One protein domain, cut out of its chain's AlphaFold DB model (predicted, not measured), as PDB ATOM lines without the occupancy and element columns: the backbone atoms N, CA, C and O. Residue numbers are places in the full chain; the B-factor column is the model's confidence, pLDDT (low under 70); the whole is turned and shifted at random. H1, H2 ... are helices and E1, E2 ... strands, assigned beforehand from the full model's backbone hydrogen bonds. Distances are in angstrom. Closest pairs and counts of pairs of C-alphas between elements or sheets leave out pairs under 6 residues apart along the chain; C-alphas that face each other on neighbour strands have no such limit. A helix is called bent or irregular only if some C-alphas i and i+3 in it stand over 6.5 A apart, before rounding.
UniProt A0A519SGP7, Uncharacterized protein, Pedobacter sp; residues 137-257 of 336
ATOM      1  N   PRO A 137     -15.733 -58.940  23.805       82.25
ATOM      2  CA  PRO A 137     -17.165 -58.730  23.905       82.25
ATOM      3  C   PRO A 137     -17.911 -59.651  22.933       82.25
ATOM      4  O   PRO A 137     -17.459 -59.925  21.817       82.25
ATOM      5  N   ALA A 138     -19.091 -60.112  23.344       78.62
ATOM      6  CA  ALA A 138     -19.957 -60.897  22.475       78.62
ATOM      7  C   ALA A 138     -20.335 -60.091  21.217       78.62
ATOM      8  O   ALA A 138     -20.925 -59.016  21.312       78.62
ATOM      9  N   GLY A 139     -20.009 -60.622  20.036       75.31
ATOM     10  CA  GLY A 139     -20.242 -59.945  18.756       75.31
ATOM     11  C   GLY A 139     -19.157 -58.947  18.335       75.31
ATOM     12  O   GLY A 139     -19.339 -58.280  17.323       75.31
ATOM     13  N   GLY A 140     -18.033 -58.873  19.059       79.31
ATOM     14  CA  GLY A 140     -16.852 -58.103  18.659       79.31
ATOM     15  C   GLY A 140     -16.829 -56.653  19.154       79.31
ATOM     16  O   GLY A 140     -17.817 -56.121  19.664       79.31
ATOM     17  N   PHE A 141     -15.657 -56.023  19.036       81.81
ATOM     18  CA  PHE A 141     -15.391 -54.676  19.557       81.81
ATOM     19  C   PHE A 141     -16.233 -53.598  18.876       81.81
ATOM     20  O   PHE A 141     -16.741 -52.714  19.556       81.81
ATOM     21  N   GLU A 142     -16.448 -53.698  17.566       84.06
ATOM     22  CA  GLU A 142     -17.301 -52.761  16.829       84.06
ATOM     23  C   GLU A 142     -18.731 -52.753  17.368       84.06
ATOM     24  O   GLU A 142     -19.257 -51.700  17.720       84.06
ATOM     25  N   LYS A 143     -19.347 -53.936  17.491       85.38
ATOM     26  CA  LYS A 143     -20.719 -54.062  17.984       85.38
ATOM     27  C   LYS A 143     -20.845 -53.532  19.408       85.38
ATOM     28  O   LYS A 143     -21.773 -52.784  19.699       85.38
ATOM     29  N   PHE A 144     -19.903 -53.889  20.282       88.94
ATOM     30  CA  PHE A 144     -19.878 -53.371  21.648       88.94
ATOM     31  C   PHE A 144     -19.730 -51.847  21.672       88.94
ATOM     32  O   PHE A 144     -20.420 -51.183  22.443       88.94
ATOM     33  N   SER A 145     -18.859 -51.294  20.819       88.50
ATOM     34  CA  SER A 145     -18.673 -49.851  20.684       88.50
ATOM     35  C   SER A 145     -19.969 -49.180  20.236       88.50
ATOM     36  O   SER A 145     -20.411 -48.238  20.884       88.50
ATOM     37  N   ASN A 146     -20.631 -49.705  19.206       89.44
ATOM     38  CA  ASN A 146     -21.898 -49.172  18.710       89.44
ATOM     39  C   ASN A 146     -22.980 -49.173  19.801       89.44
ATOM     40  O   ASN A 146     -23.518 -48.124  20.142       89.44
ATOM     41  N   GLU A 147     -23.197 -50.314  20.460       91.31
ATOM     42  CA  GLU A 147     -24.172 -50.427  21.549       91.31
ATOM     43  C   GLU A 147     -23.865 -49.470  22.717       91.31
ATOM     44  O   GLU A 147     -24.778 -48.880  23.297       91.31
ATOM     45  N   LEU A 148     -22.584 -49.293  23.064       90.81
ATOM     46  CA  LEU A 148     -22.153 -48.323  24.073       90.81
ATOM     47  C   LEU A 148     -22.503 -46.889  23.644       90.81
ATOM     48  O   LEU A 148     -23.044 -46.122  24.442       90.81
ATOM     49  N   HIS A 149     -22.237 -46.530  22.387       90.88
ATOM     50  CA  HIS A 149     -22.544 -45.207  21.847       90.88
ATOM     51  C   HIS A 149     -24.045 -44.944  21.758       90.88
ATOM     52  O   HIS A 149     -24.478 -43.839  22.079       90.88
ATOM     53  N   ASP A 150     -24.844 -45.940  21.391       92.00
ATOM     54  CA  ASP A 150     -26.302 -45.842  21.370       92.00
ATOM     55  C   ASP A 150     -26.867 -45.553  22.758       92.00
ATOM     56  O   ASP A 150     -27.723 -44.678  22.917       92.00
ATOM     57  N   VAL A 151     -26.346 -46.225  23.791       91.69
ATOM     58  CA  VAL A 151     -26.734 -45.947  25.177       91.69
ATOM     59  C   VAL A 151     -26.343 -44.526  25.572       91.69
ATOM     60  O   VAL A 151     -27.176 -43.808  26.125       91.69
ATOM     61  N   ILE A 152     -25.122 -44.079  25.265       89.81
ATOM     62  CA  ILE A 152     -24.680 -42.706  25.563       89.81
ATOM     63  C   ILE A 152     -25.580 -41.690  24.855       89.81
ATOM     64  O   ILE A 152     -26.098 -40.779  25.498       89.81
ATOM     65  N   LYS A 153     -25.833 -41.871  23.557       89.88
ATOM     66  CA  LYS A 153     -26.696 -41.006  22.743       89.88
ATOM     67  C   LYS A 153     -28.119 -40.950  23.293       89.88
ATOM     68  O   LYS A 153     -28.691 -39.872  23.440       89.88
ATOM     69  N   HIS A 154     -28.672 -42.092  23.696       90.56
ATOM     70  CA  HIS A 154     -29.975 -42.151  24.353       90.56
ATOM     71  C   HIS A 154     -29.988 -41.384  25.687       90.56
ATOM     72  O   HIS A 154     -30.930 -40.646  25.970       90.56
ATOM     73  N   LYS A 155     -28.931 -41.505  26.497       89.62
ATOM     74  CA  LYS A 155     -28.792 -40.790  27.776       89.62
ATOM     75  C   LYS A 155     -28.583 -39.284  27.603       89.62
ATOM     76  O   LYS A 155     -29.060 -38.525  28.447       89.62
ATOM     77  N   ILE A 156     -27.937 -38.847  26.520       88.62
ATOM     78  CA  ILE A 156     -27.868 -37.433  26.122       88.62
ATOM     79  C   ILE A 156     -29.273 -36.918  25.801       88.62
ATOM     80  O   ILE A 156     -29.693 -35.911  26.359       88.62
ATOM     81  N   ASN A 157     -30.039 -37.648  24.986       89.00
ATOM     82  CA  ASN A 157     -31.411 -37.264  24.630       89.00
ATOM     83  C   ASN A 157     -32.358 -37.221  25.843       89.00
ATOM     84  O   ASN A 157     -33.319 -36.458  25.856       89.00
ATOM     85  N   GLN A 158     -32.082 -38.018  26.881       90.62
ATOM     86  CA  GLN A 158     -32.788 -37.973  28.168       90.62
ATOM     87  C   GLN A 158     -32.313 -36.847  29.104       90.62
ATOM     88  O   GLN A 158     -32.774 -36.783  30.243       90.62
ATOM     89  N   ASN A 159     -31.372 -35.997  28.675       87.75
ATOM     90  CA  ASN A 159     -30.700 -34.984  29.496       87.75
ATOM     91  C   ASN A 159     -29.998 -35.551  30.746       87.75
ATOM     92  O   ASN A 159     -29.767 -34.830  31.715       87.75
ATOM     93  N   LYS A 160     -29.645 -36.843  30.742       86.38
ATOM     94  CA  LYS A 160     -28.885 -37.483  31.829       86.38
ATOM     95  C   LYS A 160     -27.383 -37.311  31.641       86.38
ATOM     96  O   LYS A 160     -26.662 -37.160  32.620       86.38
ATOM     97  N   ILE A 161     -26.918 -37.272  30.393       85.88
ATOM     98  CA  ILE A 161     -25.547 -36.891  30.040       85.88
ATOM     99  C   ILE A 161     -25.582 -35.506  29.393       85.88
ATOM    100  O   ILE A 161     -26.284 -35.303  28.406       85.88
ATOM    101  N   LEU A 162     -24.827 -34.548  29.936       81.12
ATOM    102  CA  LEU A 162     -24.737 -33.209  29.357       81.12
ATOM    103  C   LEU A 162     -23.914 -33.264  28.069       81.12
ATOM    104  O   LEU A 162     -22.778 -33.737  28.086       81.12
ATOM    105  N   ARG A 163     -24.451 -32.739  26.966       79.88
ATOM    106  CA  ARG A 163     -23.764 -32.691  25.663       79.88
ATOM    107  C   ARG A 163     -22.378 -32.037  25.768       79.88
ATOM    108  O   ARG A 163     -21.403 -32.563  25.239       79.88
ATOM    109  N   ASP A 164     -22.280 -30.966  26.552       74.50
ATOM    110  CA  ASP A 164     -21.036 -30.218  26.766       74.50
ATOM    111  C   ASP A 164     -19.999 -30.971  27.606       74.50
ATOM    112  O   ASP A 164     -18.813 -30.663  27.554       74.50
ATOM    113  N   SER A 165     -20.406 -32.007  28.350       69.69
ATOM    114  CA  SER A 165     -19.450 -32.852  29.081       69.69
ATOM    115  C   SER A 165     -18.567 -33.688  28.146       69.69
ATOM    116  O   SER A 165     -17.477 -34.093  28.544       69.69
ATOM    117  N   LEU A 166     -19.021 -33.891  26.905       69.94
ATOM    118  CA  LEU A 166     -18.341 -34.638  25.845       69.94
ATOM    119  C   LEU A 166     -17.662 -33.724  24.803       69.94
ATOM    120  O   LEU A 166     -16.937 -34.215  23.929       69.94
ATOM    121  N   SER A 167     -17.898 -32.408  24.870       60.75
ATOM    122  CA  SER A 167     -17.350 -31.431  23.926       60.75
ATOM    123  C   SER A 167     -15.893 -31.065  24.256       60.75
ATOM    124  O   SER A 167     -15.354 -31.389  25.313       60.75
ATOM    125  N   SER A 168     -15.220 -30.450  23.283       52.91
ATOM    126  CA  SER A 168     -13.765 -30.355  23.058       52.91
ATOM    127  C   SER A 168     -12.882 -29.869  24.218       52.91
ATOM    128  O   SER A 168     -11.667 -30.011  24.124       52.91
ATOM    129  N   ASN A 169     -13.448 -29.311  25.291       49.78
ATOM    130  CA  ASN A 169     -12.685 -28.778  26.427       49.78
ATOM    131  C   ASN A 169     -12.359 -29.820  27.504       49.78
ATOM    132  O   ASN A 169     -11.437 -29.613  28.291       49.78
ATOM    133  N   ASN A 170     -13.054 -30.958  27.510       51.34
ATOM    134  CA  ASN A 170     -12.664 -32.115  28.302       51.34
ATOM    135  C   ASN A 170     -12.012 -33.116  27.345       51.34
ATOM    136  O   ASN A 170     -12.639 -33.528  26.369       51.34
ATOM    137  N   ASN A 171     -10.767 -33.525  27.608       54.00
ATOM    138  CA  ASN A 171      -9.994 -34.528  26.848       54.00
ATOM    139  C   ASN A 171     -10.615 -35.951  26.881       54.00
ATOM    140  O   ASN A 171      -9.914 -36.960  26.893       54.00
ATOM    141  N   PHE A 172     -11.940 -36.057  26.920       65.44
ATOM    142  CA  PHE A 172     -12.701 -37.289  26.981       65.44
ATOM    143  C   PHE A 172     -12.898 -37.838  25.563       65.44
ATOM    144  O   PHE A 172     -13.922 -37.628  24.915       65.44
ATOM    145  N   ASN A 173     -11.847 -38.472  25.045       73.19
ATOM    146  CA  ASN A 173     -11.868 -39.155  23.747       73.19
ATOM    147  C   ASN A 173     -12.087 -40.666  23.887       73.19
ATOM    148  O   ASN A 173     -12.300 -41.342  22.883       73.19
ATOM    149  N   TYR A 174     -12.055 -41.180  25.119       77.69
ATOM    150  CA  TYR A 174     -12.154 -42.601  25.416       77.69
ATOM    151  C   TYR A 174     -13.018 -42.845  26.652       77.69
ATOM    152  O   TYR A 174     -13.039 -42.027  27.573       77.69
ATOM    153  N   ILE A 175     -13.695 -43.992  26.686       80.19
ATOM    154  CA  ILE A 175     -14.252 -44.559  27.915       80.19
ATOM    155  C   ILE A 175     -13.362 -45.710  28.351       80.19
ATOM    156  O   ILE A 175     -13.242 -46.713  27.650       80.19
ATOM    157  N   GLU A 176     -12.779 -45.554  29.533       80.19
ATOM    158  CA  GLU A 176     -11.896 -46.540  30.138       80.19
ATOM    159  C   GLU A 176     -12.650 -47.396  31.153       80.19
ATOM    160  O   GLU A 176     -13.348 -46.875  32.034       80.19
ATOM    161  N   PHE A 177     -12.469 -48.710  31.058       81.06
ATOM    162  CA  PHE A 177     -12.944 -49.643  32.065       81.06
ATOM    163  C   PHE A 177     -12.076 -50.894  32.193       81.06
ATOM    164  O   PHE A 177     -11.374 -51.283  31.264       81.06
ATOM    165  N   VAL A 178     -12.148 -51.559  33.344       79.44
ATOM    166  CA  VAL A 178     -11.491 -52.849  33.582       79.44
ATOM    167  C   VAL A 178     -12.478 -53.993  33.390       79.44
ATOM    168  O   VAL A 178     -13.554 -53.995  33.988       79.44
ATOM    169  N   VAL A 179     -12.079 -54.982  32.597       79.50
ATOM    170  CA  VAL A 179     -12.710 -56.295  32.480       79.50
ATOM    171  C   VAL A 179     -11.899 -57.273  33.322       79.50
ATOM    172  O   VAL A 179     -10.715 -57.489  33.071       79.50
ATOM    173  N   ASP A 180     -12.508 -57.853  34.346       74.00
ATOM    174  CA  ASP A 180     -11.849 -58.841  35.184       74.00
ATOM    175  C   ASP A 180     -11.732 -60.204  34.484       74.00
ATOM    176  O   ASP A 180     -12.385 -60.494  33.479       74.00
ATOM    177  N   LYS A 181     -10.926 -61.094  35.061       69.75
ATOM    178  CA  LYS A 181     -10.744 -62.474  34.589       69.75
ATOM    179  C   LYS A 181     -12.035 -63.304  34.469       69.75
ATOM    180  O   LYS A 181     -12.022 -64.379  33.880       69.75
ATOM    181  N   SER A 182     -13.141 -62.878  35.075       75.25
ATOM    182  CA  SER A 182     -14.438 -63.552  34.964       75.25
ATOM    183  C   SER A 182     -15.273 -63.040  33.782       75.25
ATOM    184  O   SER A 182     -16.386 -63.538  33.558       75.25
ATOM    185  N   GLY A 183     -14.749 -62.057  33.042       75.38
ATOM    186  CA  GLY A 183     -15.451 -61.351  31.980       75.38
ATOM    187  C   GLY A 183     -16.348 -60.221  32.477       75.38
ATOM    188  O   GLY A 183     -17.095 -59.665  31.672       75.38
ATOM    189  N   ALA A 184     -16.336 -59.914  33.778       84.81
ATOM    190  CA  ALA A 184     -17.162 -58.870  34.369       84.81
ATOM    191  C   ALA A 184     -16.459 -57.513  34.284       84.81
ATOM    192  O   ALA A 184     -15.246 -57.419  34.430       84.81
ATOM    193  N   ILE A 185     -17.227 -56.448  34.067       85.25
ATOM    194  CA  ILE A 185     -16.698 -55.085  33.978       85.25
ATOM    195  C   ILE A 185     -16.779 -54.451  35.372       85.25
ATOM    196  O   ILE A 185     -17.874 -54.311  35.915       85.25
ATOM    197  N   THR A 186     -15.635 -54.125  35.982       73.25
ATOM    198  CA  THR A 186     -15.550 -53.842  37.432       73.25
ATOM    199  C   THR A 186     -15.106 -52.430  37.794       73.25
ATOM    200  O   THR A 186     -15.506 -51.932  38.845       73.25
ATOM    201  N   ASP A 187     -14.289 -51.784  36.964       64.50
ATOM    202  CA  ASP A 187     -13.746 -50.458  37.267       64.50
ATOM    203  C   ASP A 187     -13.911 -49.547  36.061       64.50
ATOM    204  O   ASP A 187     -13.135 -49.627  35.122       64.50
ATOM    205  N   VAL A 188     -14.972 -48.748  36.051       64.06
ATOM    206  CA  VAL A 188     -15.220 -47.721  35.034       64.06
ATOM    207  C   VAL A 188     -14.735 -46.420  35.642       64.06
ATOM    208  O   VAL A 188     -15.162 -46.097  36.753       64.06
ATOM    209  N   ASN A 189     -13.879 -45.667  34.948       59.91
ATOM    210  CA  ASN A 189     -13.455 -44.355  35.436       59.91
ATOM    211  C   ASN A 189     -14.712 -43.525  35.772       59.91
ATOM    212  O   ASN A 189     -15.495 -43.174  34.886       59.91
ATOM    213  N   ARG A 190     -14.959 -43.299  37.075       54.31
ATOM    214  CA  ARG A 190     -16.255 -42.863  37.638       54.31
ATOM    215  C   ARG A 190     -16.513 -41.370  37.451       54.31
ATOM    216  O   ARG A 190     -16.962 -40.678  38.366       54.31
ATOM    217  N   GLN A 191     -16.235 -40.864  36.260       61.28
ATOM    218  CA  GLN A 191     -16.705 -39.553  35.847       61.28
ATOM    219  C   GLN A 191     -18.238 -39.549  35.743       61.28
ATOM    220  O   GLN A 191     -18.886 -40.594  35.818       61.28
ATOM    221  N   TYR A 192     -18.829 -38.366  35.570       60.47
ATOM    222  CA  TYR A 192     -20.281 -38.155  35.488       60.47
ATOM    223  C   TYR A 192     -20.995 -39.144  34.541       60.47
ATOM    224  O   TYR A 192     -22.049 -39.678  34.874       60.47
ATOM    225  N   ILE A 193     -20.361 -39.466  33.412       71.75
ATOM    226  CA  ILE A 193     -20.852 -40.423  32.412       71.75
ATOM    227  C   ILE A 193     -20.874 -41.867  32.944       71.75
ATOM    228  O   ILE A 193     -21.799 -42.614  32.642       71.75
ATOM    229  N   GLY A 194     -19.899 -42.262  33.771       69.69
ATOM    230  CA  GLY A 194     -19.733 -43.639  34.245       69.69
ATOM    231  C   GLY A 194     -20.955 -44.171  34.997       69.69
ATOM    232  O   GLY A 194     -21.416 -45.269  34.703       69.69
ATOM    233  N   LYS A 195     -21.557 -43.356  35.878       76.75
ATOM    234  CA  LYS A 195     -22.762 -43.745  36.639       76.75
ATOM    235  C   LYS A 195     -23.955 -44.063  35.738       76.75
ATOM    236  O   LYS A 195     -24.709 -44.994  36.008       76.75
ATOM    237  N   GLU A 196     -24.127 -43.308  34.655       84.50
ATOM    238  CA  GLU A 196     -25.242 -43.505  33.722       84.50
ATOM    239  C   GLU A 196     -25.090 -44.760  32.854       84.50
ATOM    240  O   GLU A 196     -26.074 -45.222  32.266       84.50
ATOM    241  N   LEU A 197     -23.882 -45.327  32.809       85.62
ATOM    242  CA  LEU A 197     -23.533 -46.519  32.045       85.62
ATOM    243  C   LEU A 197     -23.435 -47.789  32.906       85.62
ATOM    244  O   LEU A 197     -23.312 -48.882  32.354       85.62
ATOM    245  N   ASP A 198     -23.565 -47.691  34.233       84.56
ATOM    246  CA  ASP A 198     -23.449 -48.829  35.160       84.56
ATOM    247  C   ASP A 198     -24.359 -50.005  34.779       84.56
ATOM    248  O   ASP A 198     -23.949 -51.164  34.831       84.56
ATOM    249  N   SER A 199     -25.607 -49.727  34.389       85.31
ATOM    250  CA  SER A 199     -26.555 -50.773  33.990       85.31
ATOM    251  C   SER A 199     -26.138 -51.472  32.699       85.31
ATOM    252  O   SER A 199     -26.337 -52.676  32.570       85.31
ATOM    253  N   PHE A 200     -25.543 -50.733  31.756       89.06
ATOM    254  CA  PHE A 200     -25.005 -51.303  30.524       89.06
ATOM    255  C   PHE A 200     -23.819 -52.215  30.840       89.06
ATOM    256  O   PHE A 200     -23.832 -53.383  30.459       89.06
ATOM    257  N   PHE A 201     -22.843 -51.730  31.611       87.56
ATOM    258  CA  PHE A 201     -21.654 -52.511  31.949       87.56
ATOM    259  C   PHE A 201     -21.973 -53.751  32.791       87.56
ATOM    260  O   PHE A 201     -21.423 -54.813  32.521       87.56
ATOM    261  N   LYS A 202     -22.920 -53.666  33.737       86.44
ATOM    262  CA  LYS A 202     -23.394 -54.832  34.507       86.44
ATOM    263  C   LYS A 202     -24.108 -55.876  33.646       86.44
ATOM    264  O   LYS A 202     -24.049 -57.060  33.961       86.44
ATOM    265  N   ALA A 203     -24.802 -55.446  32.592       86.12
ATOM    266  CA  ALA A 203     -25.520 -56.341  31.685       86.12
ATOM    267  C   ALA A 203     -24.601 -57.001  30.643       86.12
ATOM    268  O   ALA A 203     -24.997 -57.978  30.005       86.12
ATOM    269  N   LYS A 204     -23.387 -56.478  30.446       86.56
ATOM    270  CA  LYS A 204     -22.419 -57.016  29.493       86.56
ATOM    271  C   LYS A 204     -21.433 -57.938  30.194       86.56
ATOM    272  O   LYS A 204     -20.935 -57.656  31.278       86.56
ATOM    273  N   ARG A 205     -21.116 -59.042  29.522       83.44
ATOM    274  CA  ARG A 205     -20.066 -59.965  29.938       83.44
ATOM    275  C   ARG A 205     -19.205 -60.312  28.741       83.44
ATOM    276  O   ARG A 205     -19.725 -60.564  27.654       83.44
ATOM    277  N   TRP A 206     -17.900 -60.266  28.938       83.81
ATOM    278  CA  TRP A 206     -16.938 -60.638  27.912       83.81
ATOM    279  C   TRP A 206     -16.570 -62.104  28.081       83.81
ATOM    280  O   TRP A 206     -16.494 -62.615  29.197       83.81
ATOM    281  N   ASN A 207     -16.364 -62.793  26.966       70.06
ATOM    282  CA  ASN A 207     -16.097 -64.222  26.967       70.06
ATOM    283  C   ASN A 207     -14.643 -64.483  26.574       70.06
ATOM    284  O   ASN A 207     -14.077 -63.791  25.726       70.06
ATOM    285  N   SER A 208     -14.065 -65.526  27.166       58.25
ATOM    286  CA  SER A 208     -12.858 -66.152  26.634       58.25
ATOM    287  C   SER A 208     -13.290 -67.208  25.622       58.25
ATOM    288  O   SER A 208     -14.062 -68.104  25.960       58.25
ATOM    289  N   ILE A 209     -12.834 -67.096  24.374       48.09
ATOM    290  CA  ILE A 209     -13.233 -68.027  23.306       48.09
ATOM    291  C   ILE A 209     -12.315 -69.269  23.280       48.09
ATOM    292  O   ILE A 209     -12.595 -70.218  22.556       48.09
ATOM    293  N   MET A 210     -11.230 -69.327  24.069       46.12
ATOM    294  CA  MET A 210     -10.243 -70.420  23.997       46.12
ATOM    295  C   MET A 210      -9.583 -70.768  25.343       46.12
ATOM    296  O   MET A 210      -9.692 -70.035  26.324       46.12
ATOM    297  N   SER A 211      -8.901 -71.919  25.379       35.72
ATOM    298  CA  SER A 211      -8.151 -72.424  26.534       35.72
ATOM    299  C   SER A 211      -7.029 -71.462  26.951       35.72
ATOM    300  O   SER A 211      -6.155 -71.122  26.160       35.72
ATOM    301  N   GLY A 212      -7.051 -71.030  28.214       44.19
ATOM    302  CA  GLY A 212      -6.051 -70.139  28.810       44.19
ATOM    303  C   GLY A 212      -6.501 -69.613  30.177       44.19
ATOM    304  O   GLY A 212      -7.679 -69.711  30.522       44.19
ATOM    305  N   PHE A 213      -5.575 -69.069  30.972       45.72
ATOM    306  CA  PHE A 213      -5.901 -68.420  32.249       45.72
ATOM    307  C   PHE A 213      -6.419 -67.004  31.994       45.72
ATOM    308  O   PHE A 213      -5.623 -66.165  31.602       45.72
ATOM    309  N   PRO A 214      -7.696 -66.677  32.217       53.78
ATOM    310  CA  PRO A 214      -8.165 -65.324  31.954       53.78
ATOM    311  C   PRO A 214      -7.457 -64.315  32.874       53.78
ATOM    312  O   PRO A 214      -7.256 -64.573  34.066       53.78
ATOM    313  N   ILE A 215      -7.074 -63.169  32.312       55.91
ATOM    314  CA  ILE A 215      -6.420 -62.065  33.025       55.91
ATOM    315  C   ILE A 215      -7.298 -60.819  32.990       55.91
ATOM    316  O   ILE A 215      -8.171 -60.694  32.133       55.91
ATOM    317  N   ASN A 216      -7.068 -59.910  33.937       62.44
ATOM    318  CA  ASN A 216      -7.741 -58.622  33.920       62.44
ATOM    319  C   ASN A 216      -7.222 -57.793  32.734       62.44
ATOM    320  O   ASN A 216      -6.040 -57.841  32.386       62.44
ATOM    321  N   LEU A 217      -8.112 -57.013  32.143       70.38
ATOM    322  CA  LEU A 217      -7.863 -56.193  30.971       70.38
ATOM    323  C   LEU A 217      -8.355 -54.778  31.257       70.38
ATOM    324  O   LEU A 217      -9.488 -54.614  31.696       70.38
ATOM    325  N   LYS A 218      -7.540 -53.762  30.990       70.69
ATOM    326  CA  LYS A 218      -8.006 -52.379  30.893       70.69
ATOM    327  C   LYS A 218      -8.363 -52.118  29.427       70.69
ATOM    328  O   LYS A 218      -7.544 -52.334  28.543       70.69
ATOM    329  N   ALA A 219      -9.597 -51.720  29.164       76.69
ATOM    330  CA  ALA A 219     -10.102 -51.430  27.831       76.69
ATOM    331  C   ALA A 219     -10.463 -49.947  27.725       76.69
ATOM    332  O   ALA A 219     -11.119 -49.403  28.612       76.69
ATOM    333  N   GLU A 220     -10.063 -49.308  26.630       79.38
ATOM    334  CA  GLU A 220     -10.333 -47.901  26.340       79.38
ATOM    335  C   GLU A 220     -11.066 -47.804  25.000       79.38
ATOM    336  O   GLU A 220     -10.471 -47.969  23.938       79.38
ATOM    337  N   PHE A 221     -12.377 -47.572  25.027       81.56
ATOM    338  CA  PHE A 221     -13.184 -47.463  23.809       81.56
ATOM    339  C   PHE A 221     -13.211 -46.032  23.294       81.56
ATOM    340  O   PHE A 221     -13.521 -45.116  24.053       81.56
ATOM    341  N   VAL A 222     -12.932 -45.853  22.001       82.25
ATOM    342  CA  VAL A 222     -12.944 -44.545  21.326       82.25
ATOM    343  C   VAL A 222     -14.357 -43.969  21.332       82.25
ATOM    344  O   VAL A 222     -15.296 -44.677  20.989       82.25
ATOM    345  N   LEU A 223     -14.505 -42.683  21.658       83.00
ATOM    346  CA  LEU A 223     -15.771 -41.956  21.555       83.00
ATOM    347  C   LEU A 223     -15.908 -41.222  20.213       83.00
ATOM    348  O   LEU A 223     -15.221 -40.234  19.953       83.00
ATOM    349  N   PHE A 224     -16.860 -41.647  19.382       85.06
ATOM    350  CA  PHE A 224     -17.194 -41.012  18.106       85.06
ATOM    351  C   PHE A 224     -18.130 -39.818  18.312       85.06
ATOM    352  O   PHE A 224     -19.355 -39.935  18.266       85.06
ATOM    353  N   LYS A 225     -17.541 -38.642  18.544       82.25
ATOM    354  CA  LYS A 225     -18.279 -37.409  18.866       82.25
ATOM    355  C   LYS A 225     -19.270 -36.992  17.776       82.25
ATOM    356  O   LYS A 225     -20.388 -36.626  18.113       82.25
ATOM    357  N   GLU A 226     -18.918 -37.136  16.500       82.75
ATOM    358  CA  GLU A 226     -19.823 -36.837  15.375       82.75
ATOM    359  C   GLU A 226     -21.106 -37.688  15.425       82.75
ATOM    360  O   GLU A 226     -22.210 -37.187  15.209       82.75
ATOM    361  N   TYR A 227     -20.985 -38.969  15.794       87.19
ATOM    362  CA  TYR A 227     -22.132 -39.867  15.956       87.19
ATOM    363  C   TYR A 227     -22.996 -39.500  17.172       87.19
ATOM    364  O   TYR A 227     -24.232 -39.526  17.102       87.19
ATOM    365  N   LEU A 228     -22.344 -39.169  18.292       86.31
ATOM    366  CA  LEU A 228     -22.991 -38.882  19.577       86.31
ATOM    367  C   LEU A 228     -23.674 -37.517  19.615       86.31
ATOM    368  O   LEU A 228     -24.748 -37.387  20.198       86.31
ATOM    369  N   LEU A 229     -23.034 -36.500  19.041       83.38
ATOM    370  CA  LEU A 229     -23.438 -35.106  19.176       83.38
ATOM    371  C   LEU A 229     -24.159 -34.645  17.906       83.38
ATOM    372  O   LEU A 229     -25.264 -34.107  17.979       83.38
ATOM    373  N   ASP A 230     -23.607 -34.902  16.728       80.75
ATOM    374  CA  ASP A 230     -24.038 -34.207  15.507       80.75
ATOM    375  C   ASP A 230     -25.050 -35.003  14.677       80.75
ATOM    376  O   ASP A 230     -25.296 -34.694  13.515       80.75
ATOM    377  N   ASN A 231     -25.664 -36.029  15.281       74.44
ATOM    378  CA  ASN A 231     -26.530 -36.990  14.590       74.44
ATOM    379  C   ASN A 231     -25.873 -37.587  13.331       74.44
ATOM    380  O   ASN A 231     -26.572 -37.991  12.402       74.44
ATOM    381  N   GLY A 232     -24.540 -37.670  13.322       78.75
ATOM    382  CA  GLY A 232     -23.785 -38.305  12.255       78.75
ATOM    383  C   GLY A 232     -24.129 -39.786  12.120       78.75
ATOM    384  O   GLY A 232     -24.725 -40.401  13.013       78.75
ATOM    385  N   GLN A 233     -23.750 -40.369  10.987       83.19
ATOM    386  CA  GLN A 233     -23.851 -41.812  10.789       83.19
ATOM    387  C   GLN A 233     -22.804 -42.541  11.633       83.19
ATOM    388  O   GLN A 233     -21.760 -41.977  11.971       83.19
ATOM    389  N   TRP A 234     -23.092 -43.795  11.994       86.06
ATOM    390  CA  TRP A 234     -22.081 -44.653  12.605       86.06
ATOM    391  C   TRP A 234     -20.891 -44.744  11.641       86.06
ATOM    392  O   TRP A 234     -21.112 -44.953  10.444       86.06
ATOM    393  N   PRO A 235     -19.647 -44.552  12.104       77.31
ATOM    394  CA  PRO A 235     -18.494 -44.617  11.224       77.31
ATOM    395  C   PRO A 235     -18.380 -46.020  10.624       77.31
ATOM    396  O   PRO A 235     -18.001 -46.968  11.297       77.31
ATOM    397  N   HIS A 236     -18.670 -46.164   9.337       65.62
ATOM    398  CA  HIS A 236     -18.274 -47.342   8.573       65.62
ATOM    399  C   HIS A 236     -16.775 -47.199   8.275       65.62
ATOM    400  O   HIS A 236     -16.389 -46.201   7.664       65.62
ATOM    401  N   ARG A 237     -15.892 -48.106   8.727       58.88
ATOM    402  CA  ARG A 237     -14.443 -47.938   8.496       58.88
ATOM    403  C   ARG A 237     -13.775 -49.053   7.679       58.88
ATOM    404  O   ARG A 237     -13.640 -50.179   8.133       58.88
ATOM    405  N   PHE A 238     -13.259 -48.580   6.537       50.94
ATOM    406  CA  PHE A 238     -12.058 -48.949   5.776       50.94
ATOM    407  C   PHE A 238     -11.992 -50.325   5.101       50.94
ATOM    408  O   PHE A 238     -11.365 -51.253   5.600       50.94
ATOM    409  N   ASP A 239     -12.462 -50.372   3.852       42.47
ATOM    410  CA  ASP A 239     -12.367 -51.505   2.915       42.47
ATOM    411  C   ASP A 239     -10.934 -51.969   2.550       42.47
ATOM    412  O   ASP A 239     -10.777 -52.868   1.729       42.47
ATOM    413  N   ASN A 240      -9.868 -51.402   3.134       38.34
ATOM    414  CA  ASN A 240      -8.492 -51.580   2.640       38.34
ATOM    415  C   ASN A 240      -7.458 -52.135   3.638       38.34
ATOM    416  O   ASN A 240      -6.269 -52.120   3.324       38.34
ATOM    417  N   VAL A 241      -7.840 -52.661   4.807       41.22
ATOM    418  CA  VAL A 241      -6.862 -53.283   5.727       41.22
ATOM    419  C   VAL A 241      -7.033 -54.802   5.733       41.22
ATOM    420  O   VAL A 241      -7.884 -55.361   6.414       41.22
ATOM    421  N   GLN A 242      -6.203 -55.480   4.939       38.66
ATOM    422  CA  GLN A 242      -6.244 -56.926   4.687       38.66
ATOM    423  C   GLN A 242      -5.824 -57.827   5.870       38.66
ATOM    424  O   GLN A 242      -5.775 -59.042   5.701       38.66
ATOM    425  N   ASN A 243      -5.568 -57.294   7.070       37.34
ATOM    426  CA  ASN A 243      -5.120 -58.085   8.220       37.34
ATOM    427  C   ASN A 243      -6.022 -57.882   9.449       37.34
ATOM    428  O   ASN A 243      -6.063 -56.827  10.072       37.34
ATOM    429  N   SER A 244      -6.734 -58.952   9.814       40.75
ATOM    430  CA  SER A 244      -7.797 -59.006  10.838       40.75
ATOM    431  C   SER A 244      -7.422 -58.622  12.282       40.75
ATOM    432  O   SER A 244      -8.309 -58.558  13.128       40.75
ATOM    433  N   THR A 245      -6.153 -58.349  12.593       42.25
ATOM    434  CA  THR A 245      -5.708 -57.939  13.939       42.25
ATOM    435  C   THR A 245      -5.692 -56.423  14.146       42.25
ATOM    436  O   THR A 245      -5.723 -55.973  15.287       42.25
ATOM    437  N   ASP A 246      -5.710 -55.628  13.071       39.94
ATOM    438  CA  ASP A 246      -5.701 -54.159  13.164       39.94
ATOM    439  C   ASP A 246      -7.099 -53.555  13.377       39.94
ATOM    440  O   ASP A 246      -7.224 -52.403  13.797       39.94
ATOM    441  N   ASN A 247      -8.158 -54.343  13.166       48.91
ATOM    442  CA  ASN A 247      -9.545 -53.887  13.300       48.91
ATOM    443  C   ASN A 247      -9.953 -53.596  14.748       48.91
ATOM    444  O   ASN A 247     -10.834 -52.774  14.985       48.91
ATOM    445  N   GLU A 248      -9.322 -54.235  15.732       51.28
ATOM    446  CA  GLU A 248      -9.660 -54.043  17.147       51.28
ATOM    447  C   GLU A 248      -9.200 -52.665  17.647       51.28
ATOM    448  O   GLU A 248      -9.950 -51.985  18.348       51.28
ATOM    449  N   ASN A 249      -8.038 -52.203  17.164       50.00
ATOM    450  CA  ASN A 249      -7.420 -50.921  17.520       50.00
ATOM    451  C   ASN A 249      -8.230 -49.690  17.067       50.00
ATOM    452  O   ASN A 249      -8.005 -48.592  17.579       50.00
ATOM    453  N   ALA A 250      -9.150 -49.842  16.108       59.88
ATOM    454  CA  ALA A 250     -10.007 -48.751  15.633       59.88
ATOM    455  C   ALA A 250     -11.163 -48.432  16.598       59.88
ATOM    456  O   ALA A 250     -11.650 -47.301  16.624       59.88
ATOM    457  N   TRP A 251     -11.596 -49.425  17.378       72.56
ATOM    458  CA  TRP A 251     -12.756 -49.333  18.267       72.56
ATOM    459  C   TRP A 251     -12.349 -49.253  19.734       72.56
ATOM    460  O   TRP A 251     -12.996 -48.547  20.511       72.56
ATOM    461  N   ALA A 252     -11.285 -49.969  20.101       64.38
ATOM    462  CA  ALA A 252     -10.790 -50.040  21.461       64.38
ATOM    463  C   ALA A 252      -9.266 -50.181  21.510       64.38
ATOM    464  O   ALA A 252      -8.649 -50.872  20.704       64.38
ATOM    465  N   VAL A 253      -8.657 -49.565  22.515       62.88
ATOM    466  CA  VAL A 253      -7.302 -49.879  22.961       62.88
ATOM    467  C   VAL A 253      -7.407 -50.860  24.120       62.88
ATOM    468  O   VAL A 253      -8.190 -50.646  25.042       62.88
ATOM    469  N   LEU A 254      -6.648 -51.952  24.058       59.00
ATOM    470  CA  LEU A 254      -6.665 -53.007  25.067       59.00
ATOM    471  C   LEU A 254      -5.291 -53.093  25.733       59.00
ATOM    472  O   LEU A 254      -4.308 -53.447  25.084       59.00
ATOM    473  N   ASP A 255      -5.246 -52.811  27.031       52.09
ATOM    474  CA  ASP A 255      -4.067 -52.953  27.876       52.09
ATOM    475  C   ASP A 255      -4.227 -54.168  28.795       52.09
ATOM    476  O   ASP A 255      -5.166 -54.283  29.589       52.09
ATOM    477  N   PHE A 256      -3.285 -55.100  28.710       51.66
ATOM    478  CA  PHE A 256      -3.311 -56.329  29.494       51.66
ATOM    479  C   PHE A 256      -2.677 -56.119  30.867       51.66
ATOM    480  O   PHE A 256      -1.518 -55.718  30.977       51.66
ATOM    481  N   ILE A 257      -3.402 -56.469  31.929       48.72
ATOM    482  CA  ILE A 257      -2.860 -56.454  33.288       48.72
ATOM    483  C   ILE A 257      -2.271 -57.840  33.547       48.72
ATOM    484  O   ILE A 257      -2.958 -58.730  34.049       48.72
TER     485      ILE A 257
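This is residues 137 to 257 of the 336 residues of an uncharacterized protein of Pedobacter sp (UniProt A0A519SGP7). What does the model look like? A twisted antiparallel sheet, E2 E1 E3 E4, has helices H1 and H2 packed on one face, in two layers; short H3 touches H1, and residues 239 to 246 stick out as a loop. What is printed? There are 121 residues, with three named helices and four named strands in the order H1 E1 E2 H2 E3 H3 E4; the class is mixed, with under half of the residues in named elements. The whole is compact, radius of gyration of the C-alphas 14.8 A, spanning 44 by 36 by 23 A.

Where are the strands? E1 is residues 174 to 179, E2 185 to 188, E3 216 to 222, 19.6 A long, and E4 252 to 257, ending at C-alpha 257 (-2.860, -56.454, 33.288). Where are the helices? H1, residues 140 to 157, runs 26.1 A from C-alpha 140 (-16.852, -58.103, 18.659). H2 is residues 192 to 203, irregular, with C-alphas 196 and 199 7.4 A apart; H3 is 225 to 229.

Which backbone atoms pair? Within hydrogen-bond range are N 177 and O 219 of E1 and E3, 2.9 A, N 178 and O 187 of the hairpin E1 and E2, 2.8 A, and N 218 and O 255 of E3 and E4, 2.8 A. Every O i to N i+4 pair is within range in H1 and H3, 5 of 8 in H2. How do the helices sit? H2 is over E2, its height over the sheet 8.7 A; E2, H2, E3 form a split strand-helix-strand unit, E1 between the strands, with a left-handed crossover. H1 touches H2 with residues 148 to 155 alone, closest C-alphas Lys 155 and Glu 196, 7.4 A, and H3 with residues 149 to 153 alone, closest C-alphas Lys 153 and Leu 228, 5.3 A.

Which links are long? H1 to E1, H2 to E3 and H3 to E4 are long; the printed part has no cut. Where is confidence low? 46 residues are under 70, among them 208 to 216 and 236 to 250.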